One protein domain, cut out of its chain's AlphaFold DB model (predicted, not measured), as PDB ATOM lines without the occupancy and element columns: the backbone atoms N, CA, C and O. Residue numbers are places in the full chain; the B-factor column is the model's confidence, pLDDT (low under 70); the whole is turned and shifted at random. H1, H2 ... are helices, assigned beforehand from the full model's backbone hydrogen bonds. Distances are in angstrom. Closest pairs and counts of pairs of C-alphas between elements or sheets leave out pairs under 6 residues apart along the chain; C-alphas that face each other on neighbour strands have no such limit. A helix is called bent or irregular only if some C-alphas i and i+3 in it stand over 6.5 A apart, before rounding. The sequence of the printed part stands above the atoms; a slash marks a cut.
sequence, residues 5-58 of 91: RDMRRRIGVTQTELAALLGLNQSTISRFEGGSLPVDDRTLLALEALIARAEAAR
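What this domain is: This is residues 5 to 58 of the 91 residues of the protein "HTH cro/C1-type domain-containing protein" of Sphingomonas sanxanigenens DSM 19645 = NX02 (UniProt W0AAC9). One long helix, H4, stretches along one side of a group of three short helices, H1, H2 and H3. Within the group H2 and H3 pack on each other at about a right angle, while H1 is near both of them without clearly touching either; H4 has few contacts with the group, and the link of residues 34 to 40 swings from the end of H3 across to its start. The printed part has 54 residues with four named helices, in the order H1, H2, H3, H4, and no named strand, and its class is all helix. The whole is compact, with a radius of gyration of the C-alphas of 10.5 A, and its C-alphas span 32 by 21 by 19 A along their three main axes, an outline that is only just elongated.

Where its parts are: The printed part opens with H1, residues 5 to 10, whose first C-alpha, that of Arg 5, is at (-13.208, 17.200, -18.894); from its first to its last C-alpha it measures 8.7 A. H2 takes residues 15 to 22 and is 10.5 A long from the C-alpha of Gln 15, at (-6.710, 12.118, -16.849), to that of Leu 22. H3, residues 26 to 33, is of nearly the same length, 10.7 A from the C-alpha of Gln 26 to that of Glu 33. H4, residues 41 to 56, is the longest helix with 16 residues and 22.5 A; it runs from C-alpha 41 at (-4.307, 31.072, -16.465) to C-alpha 56 at (-3.796, 20.595, -36.326). No helix is bent or irregular.

How they stand to each other: H1 touches no helix, but is near H2, H3 and H4. It is close to H2 but not clearly touching; the closest C-alphas of the two, those of Arg 8 and Leu 18, are 7.0 A apart, and the lines of the two helices are about perpendicular, at 82 degrees. H1 is also close to H3 but not clearly touching, with the C-alphas of Arg 5 and Glu 33 closest at 5.6 A and an angle of 79 degrees, about perpendicular. With H4 it is again close but not clearly touching, the closest C-alphas being those of Met 7 and Ile 51, 7.3 A apart; these two helices run the same way at a shallow tilt of 19 degrees. H2 and H3 touch, with 10 pairs of C-alphas within 8 A, and the closest are those of Thr 16 and Gln 26, 4.9 A apart. Their lines are about perpendicular, at 84 degrees. H2 and H4 only just touch, with 3 pairs of C-alphas within 8 A, and H4 touches H2 with residues 43 to 47 alone. The closest C-alphas of H2 and H4 are those of Leu 22 and Ala 46, 6.9 A apart, and the lines are about perpendicular, at 80 degrees. H3 and H4 are apart, although they follow each other in the chain. In H1, H2, H3 and H4 every O i to N i+4 pair is within hydrogen-bond range.

The domain as a whole: The two C-alphas farthest apart are those of Ser 36 and Arg 58, at 32.1 A, while the first and last printed C-alphas, of Arg 5 and Arg 58, are 19.6 A apart. The printed part has no cut. The link from H1 to H2, with 4 residues, and that from H2 to H3, with 3 residues, are tight; the link from H3 to H4, with 7 residues, is short. The mean pLDDT of the printed part is 93.7, and no printed residue is under 70.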
ATOM      1  N   ARG A   5     -12.789  18.568 -18.581       94.38
ATOM      2  CA  ARG A   5     -13.208  17.200 -18.894       94.38
ATOM      3  C   ARG A   5     -13.618  17.084 -20.354       94.38
ATOM      4  O   ARG A   5     -13.248  16.110 -21.015       94.38
ATOM      5  N   ASP A   6     -14.360  18.061 -20.858       91.56
ATOM      6  CA  ASP A   6     -14.810  18.074 -22.249       91.56
ATOM      7  C   ASP A   6     -13.637  18.265 -23.204       91.56
ATOM      8  O   ASP A   6     -13.498  17.522 -24.177       91.56
ATOM      9  N   MET A   7     -12.733  19.194 -22.892       91.06
ATOM     10  CA  MET A   7     -11.493  19.389 -23.646       91.06
ATOM     11  C   MET A   7     -10.651  18.114 -23.711       91.06
ATOM     12  O   MET A   7     -10.216  17.708 -24.789       91.06
ATOM     13  N   ARG A   8     -10.481  17.439 -22.573       94.06
ATOM     14  CA  ARG A   8      -9.751  16.176 -22.481       94.06
ATOM     15  C   ARG A   8     -10.370  15.091 -23.361       94.06
ATOM     16  O   ARG A   8      -9.661  14.392 -24.082       94.06
ATOM     17  N   ARG A   9     -11.698  14.953 -23.309       92.00
ATOM     18  CA  ARG A   9     -12.444  13.983 -24.126       92.00
ATOM     19  C   ARG A   9     -12.344  14.293 -25.616       92.00
ATOM     20  O   ARG A   9     -12.193  13.364 -26.400       92.00
ATOM     21  N   ARG A  10     -12.362  15.573 -26.005       86.81
ATOM     22  CA  ARG A  10     -12.210  16.004 -27.408       86.81
ATOM     23  C   ARG A  10     -10.883  15.579 -28.029       86.81
ATOM     24  O   ARG A  10     -10.855  15.282 -29.218       86.81
ATOM     25  N   ILE A  11      -9.806  15.559 -27.246       89.69
ATOM     26  CA  ILE A  11      -8.483  15.107 -27.705       89.69
ATOM     27  C   ILE A  11      -8.221  13.622 -27.408       89.69
ATOM     28  O   ILE A  11      -7.147  13.123 -27.726       89.69
ATOM     29  N   GLY A  12      -9.190  12.909 -26.822       91.06
ATOM     30  CA  GLY A  12      -9.145  11.456 -26.653       91.06
ATOM     31  C   GLY A  12      -8.172  10.938 -25.591       91.06
ATOM     32  O   GLY A  12      -7.764   9.786 -25.686       91.06
ATOM     33  N   VAL A  13      -7.798  11.744 -24.589       95.06
ATOM     34  CA  VAL A  13      -6.814  11.336 -23.564       95.06
ATOM     35  C   VAL A  13      -7.454  11.038 -22.201       95.06
ATOM     36  O   VAL A  13      -8.529  11.531 -21.839       95.06
ATOM     37  N   THR A  14      -6.789  10.222 -21.396       97.31
ATOM     38  CA  THR A  14      -7.126   9.948 -19.993       97.31
ATOM     39  C   THR A  14      -6.679  11.092 -19.076       97.31
ATOM     40  O   THR A  14      -5.919  11.976 -19.469       97.31
ATOM     41  N   GLN A  15      -7.152  11.108 -17.823       97.94
ATOM     42  CA  GLN A  15      -6.710  12.118 -16.849       97.94
ATOM     43  C   GLN A  15      -5.203  12.021 -16.566       97.94
ATOM     44  O   GLN A  15      -4.551  13.046 -16.393       97.94
ATOM     45  N   THR A  16      -4.649  10.805 -16.537       98.25
ATOM     46  CA  THR A  16      -3.213  10.566 -16.329       98.25
ATOM     47  C   THR A  16      -2.386  11.097 -17.493       98.25
ATOM     48  O   THR A  16      -1.383  11.770 -17.274       98.25
ATOM     49  N   GLU A  17      -2.820  10.850 -18.728       97.62
ATOM     50  CA  GLU A  17      -2.138  11.357 -19.924       97.62
ATOM     51  C   GLU A  17      -2.220  12.882 -20.012       97.62
ATOM     52  O   GLU A  17      -1.210  13.530 -20.271       97.62
ATOM     53  N   LEU A  18      -3.385  13.474 -19.717       97.12
ATOM     54  CA  LEU A  18      -3.509  14.931 -19.660       97.12
ATOM     55  C   LEU A  18      -2.576  15.535 -18.604       97.12
ATOM     56  O   LEU A  18      -1.934  16.554 -18.852       97.12
ATOM     57  N   ALA A  19      -2.475  14.897 -17.438       97.50
ATOM     58  CA  ALA A  19      -1.570  15.330 -16.385       97.50
ATOM     59  C   ALA A  19      -0.108  15.294 -16.853       97.50
ATOM     60  O   ALA A  19       0.609  16.275 -16.676       97.50
ATOM     61  N   ALA A  20       0.305  14.214 -17.523       97.75
ATOM     62  CA  ALA A  20       1.644  14.096 -18.095       97.75
ATOM     63  C   ALA A  20       1.930  15.194 -19.136       97.75
ATOM     64  O   ALA A  20       2.999  15.801 -19.098       97.75
ATOM     65  N   LEU A  21       0.966  15.503 -20.012       95.94
ATOM     66  CA  LEU A  21       1.086  16.573 -21.012       95.94
ATOM     67  C   LEU A  21       1.219  17.970 -20.386       95.94
ATOM     68  O   LEU A  21       1.900  18.828 -20.941       95.94
ATOM     69  N   LEU A  22       0.578  18.195 -19.237       95.56
ATOM     70  CA  LEU A  22       0.606  19.471 -18.516       95.56
ATOM     71  C   LEU A  22       1.725  19.557 -17.463       95.56
ATOM     72  O   LEU A  22       1.913  20.615 -16.863       95.56
ATOM     73  N   GLY A  23       2.466  18.471 -17.218       96.50
ATOM     74  CA  GLY A  23       3.459  18.403 -16.141       96.50
ATOM     75  C   GLY A  23       2.840  18.465 -14.739       96.50
ATOM     76  O   GLY A  23       3.435  19.023 -13.820       96.50
ATOM     77  N   LEU A  24       1.630  17.925 -14.578       96.44
ATOM     78  CA  LEU A  24       0.861  17.906 -13.332       96.44
ATOM     79  C   LEU A  24       0.661  16.471 -12.829       96.44
ATOM     80  O   LEU A  24       0.930  15.493 -13.522       96.44
ATOM     81  N   ASN A  25       0.120  16.338 -11.617       98.00
ATOM     82  CA  ASN A  25      -0.354  15.055 -11.103       98.00
ATOM     83  C   ASN A  25      -1.782  14.768 -11.586       98.00
ATOM     84  O   ASN A  25      -2.608  15.677 -11.681       98.00
ATOM     85  N   GLN A  26      -2.117  13.492 -11.807       98.00
ATOM     86  CA  GLN A  26      -3.480  13.074 -12.174       98.00
ATOM     87  C   GLN A  26      -4.530  13.561 -11.161       98.00
ATOM     88  O   GLN A  26      -5.623  13.978 -11.545       98.00
ATOM     89  N   SER A  27      -4.177  13.584  -9.873       98.06
ATOM     90  CA  SER A  27      -5.052  14.073  -8.805       98.06
ATOM     91  C   SER A  27      -5.385  15.561  -8.950       98.06
ATOM     92  O   SER A  27      -6.492  15.971  -8.603       98.06
ATOM     93  N   THR A  28      -4.476  16.363  -9.514       97.12
ATOM     94  CA  THR A  28      -4.726  17.770  -9.857       97.12
ATOM     95  C   THR A  28      -5.784  17.878 -10.956       97.12
ATOM     96  O   THR A  28      -6.733  18.642 -10.805       97.12
ATOM     97  N   ILE A  29      -5.692  17.050 -12.005       97.50
ATOM     98  CA  ILE A  29      -6.697  16.999 -13.083       97.50
ATOM     99  C   ILE A  29      -8.067  16.591 -12.540       97.50
ATOM    100  O   ILE A  29      -9.067  17.233 -12.850       97.50
ATOM    101  N   SER A  30      -8.118  15.573 -11.680       97.50
ATOM    102  CA  SER A  30      -9.363  15.149 -11.028       97.50
ATOM    103  C   SER A  30     -10.014  16.293 -10.238       97.50
ATOM    104  O   SER A  30     -11.216  16.529 -10.357       97.50
ATOM    105  N   ARG A  31      -9.217  17.068  -9.487       96.62
ATOM    106  CA  ARG A  31      -9.714  18.217  -8.717       96.62
ATOM    107  C   ARG A  31     -10.200  19.367  -9.588       96.62
ATOM    108  O   ARG A  31     -11.208  19.974  -9.225       96.62
ATOM    109  N   PHE A  32      -9.512  19.637 -10.698       95.94
ATOM    110  CA  PHE A  32      -9.954  20.606 -11.696       95.94
ATOM    111  C   PHE A  32     -11.295  20.196 -12.315       95.94
ATOM    112  O   PHE A  32     -12.247  20.970 -12.282       95.94
ATOM    113  N   GLU A  33     -11.408  18.961 -12.815       95.69
ATOM    114  CA  GLU A  33     -12.652  18.453 -13.415       95.69
ATOM    115  C   GLU A  33     -13.804  18.348 -12.407       95.69
ATOM    116  O   GLU A  33     -14.972  18.417 -12.784       95.69
ATOM    117  N   GLY A  34     -13.493  18.143 -11.125       95.38
ATOM    118  CA  GLY A  34     -14.470  18.134 -10.038       95.38
ATOM    119  C   GLY A  34     -14.845  19.525  -9.516       95.38
ATOM    120  O   GLY A  34     -15.673  19.612  -8.615       95.38
ATOM    121  N   GLY A  35     -14.220  20.598 -10.013       94.00
ATOM    122  CA  GLY A  35     -14.454  21.977  -9.561       94.00
ATOM    123  C   GLY A  35     -13.925  22.297  -8.157       94.00
ATOM    124  O   GLY A  35     -14.144  23.389  -7.644       94.00
ATOM    125  N   SER A  36     -13.216  21.358  -7.528       95.50
ATOM    126  CA  SER A  36     -12.645  21.519  -6.181       95.50
ATOM    127  C   SER A  36     -11.352  22.342  -6.158       95.50
ATOM    128  O   SER A  36     -10.914  22.777  -5.095       95.50
ATOM    129  N   LEU A  37     -10.735  22.546  -7.324       94.44
ATOM    130  CA  LEU A  37      -9.573  23.402  -7.517       94.44
ATOM    131  C   LEU A  37      -9.831  24.285  -8.748       94.44
ATOM    132  O   LEU A  37     -10.145  23.735  -9.807       94.44
ATOM    133  N   PRO A  38      -9.727  25.621  -8.646       92.62
ATOM    134  CA  PRO A  38      -9.784  26.486  -9.816       92.62
ATOM    135  C   PRO A  38      -8.531  26.306 -10.676       92.62
ATOM    136  O   PRO A  38      -7.439  26.056 -10.169       92.62
ATOM    137  N   VAL A  39      -8.707  26.449 -11.984       93.00
ATOM    138  CA  VAL A  39      -7.628  26.374 -12.972       93.00
ATOM    139  C   VAL A  39      -6.987  27.751 -13.084       93.00
ATOM    140  O   VAL A  39      -7.699  28.744 -13.218       93.00
ATOM    141  N   ASP A  40      -5.662  27.817 -13.027       92.38
ATOM    142  CA  ASP A  40      -4.918  29.054 -13.247       92.38
ATOM    143  C   ASP A  40      -4.710  29.345 -14.745       92.38
ATOM    144  O   ASP A  40      -4.741  28.441 -15.587       92.38
ATOM    145  N   ASP A  41      -4.440  30.609 -15.077       93.25
ATOM    146  CA  ASP A  41      -4.307  31.072 -16.465       93.25
ATOM    147  C   ASP A  41      -3.189  30.364 -17.243       93.25
ATOM    148  O   ASP A  41      -3.315  30.133 -18.447       93.25
ATOM    149  N   ARG A  42      -2.092  29.973 -16.577       94.25
ATOM    150  CA  ARG A  42      -0.989  29.254 -17.234       94.25
ATOM    151  C   ARG A  42      -1.437  27.853 -17.632       94.25
ATOM    152  O   ARG A  42      -1.151  27.422 -18.752       94.25
ATOM    153  N   THR A  43      -2.120  27.146 -16.737       93.81
ATOM    154  CA  THR A  43      -2.681  25.823 -17.042       93.81
ATOM    155  C   THR A  43      -3.733  25.913 -18.145       93.81
ATOM    156  O   THR A  43      -3.739  25.078 -19.050       93.81
ATOM    157  N   LEU A  44      -4.582  26.945 -18.117       92.94
ATOM    158  CA  LEU A  44      -5.586  27.177 -19.154       92.94
ATOM    159  C   LEU A  44      -4.938  27.406 -20.529       92.94
ATOM    160  O   LEU A  44      -5.291  26.723 -21.489       92.94
ATOM    161  N   LEU A  45      -3.932  28.280 -20.610       94.81
ATOM    162  CA  LEU A  45      -3.194  28.548 -21.847       94.81
ATOM    163  C   LEU A  45      -2.502  27.289 -22.395       94.81
ATOM    164  O   LEU A  45      -2.514  27.035 -23.601       94.81
ATOM    165  N   ALA A  46      -1.910  26.476 -21.517       94.81
ATOM    166  CA  ALA A  46      -1.289  25.213 -21.912       94.81
ATOM    167  C   ALA A  46      -2.320  24.221 -22.477       94.81
ATOM    168  O   ALA A  46      -2.051  23.550 -23.476       94.81
ATOM    169  N   LEU A  47      -3.510  24.155 -21.877       93.00
ATOM    170  CA  LEU A  47      -4.595  23.300 -22.345       93.00
ATOM    171  C   LEU A  47      -5.122  23.738 -23.719       93.00
ATOM    172  O   LEU A  47      -5.304  22.898 -24.600       93.00
ATOM    173  N   GLU A  48      -5.310  25.040 -23.931       93.31
ATOM    174  CA  GLU A  48      -5.697  25.594 -25.236       93.31
ATOM    175  C   GLU A  48      -4.663  25.260 -26.320       93.31
ATOM    176  O   GLU A  48      -5.024  24.795 -27.404       93.31
ATOM    177  N   ALA A  49      -3.372  25.409 -26.011       94.56
ATOM    178  CA  ALA A  49      -2.292  25.064 -26.931       94.56
ATOM    179  C   ALA A  49      -2.266  23.565 -27.278       94.56
ATOM    180  O   ALA A  49      -2.046  23.207 -28.438       94.56
ATOM    181  N   LEU A  50      -2.514  22.683 -26.302       93.75
ATOM    182  CA  LEU A  50      -2.609  21.237 -26.537       93.75
ATOM    183  C   LEU A  50      -3.753  20.893 -27.493       93.75
ATOM    184  O   LEU A  50      -3.558  20.090 -28.404       93.75
ATOM    185  N   ILE A  51      -4.918  21.520 -27.326       91.19
ATOM    186  CA  ILE A  51      -6.072  21.288 -28.205       91.19
ATOM    187  C   ILE A  51      -5.787  21.775 -29.614       91.19
ATOM    188  O   ILE A  51      -5.968  21.009 -30.557       91.19
ATOM    189  N   ALA A  52      -5.288  23.004 -29.765       90.81
ATOM    190  CA  ALA A  52      -4.952  23.547 -31.077       90.81
ATOM    191  C   ALA A  52      -3.955  22.638 -31.815       90.81
ATOM    192  O   ALA A  52      -4.092  22.385 -33.013       90.81
ATOM    193  N   ARG A  53      -2.978  22.081 -31.089       91.88
ATOM    194  CA  ARG A  53      -1.990  21.155 -31.648       91.88
ATOM    195  C   ARG A  53      -2.596  19.797 -32.013       91.88
ATOM    196  O   ARG A  53      -2.264  19.264 -33.067       91.88
ATOM    197  N   ALA A  54      -3.483  19.253 -31.180       88.19
ATOM    198  CA  ALA A  54      -4.196  18.007 -31.465       88.19
ATOM    199  C   ALA A  54      -5.141  18.140 -32.671       88.19
ATOM    200  O   ALA A  54      -5.242  17.229 -33.487       88.19
ATOM    201  N   GLU A  55      -5.807  19.287 -32.815       86.00
ATOM    202  CA  GLU A  55      -6.663  19.589 -33.965       86.00
ATOM    203  C   GLU A  55      -5.842  19.757 -35.247       86.00
ATOM    204  O   GLU A  55      -6.203  19.185 -36.272       86.00
ATOM    205  N   ALA A  56      -4.701  20.448 -35.184       84.88
ATOM    206  CA  ALA A  56      -3.796  20.595 -36.326       84.88
ATOM    207  C   ALA A  56      -3.148  19.269 -36.767       84.88
ATOM    208  O   ALA A  56      -2.846  19.094 -37.944       84.88
ATOM    209  N   ALA A  57      -2.929  18.334 -35.838       83.00
ATOM    210  CA  ALA A  57      -2.366  17.014 -36.127       83.00
ATOM    211  C   ALA A  57      -3.410  15.988 -36.608       83.00
ATOM    212  O   ALA A  57      -3.047  14.854 -36.933       83.00
ATOM    213  N   ARG A  58      -4.701  16.343 -36.632       78.00
ATOM    214  CA  ARG A  58      -5.771  15.408 -36.984       78.00
ATOM    215  C   ARG A  58      -5.663  14.994 -38.465       78.00
ATOM    216  O   ARG A  58      -5.546  15.873 -39.319       78.00
TER     217      ARG A  58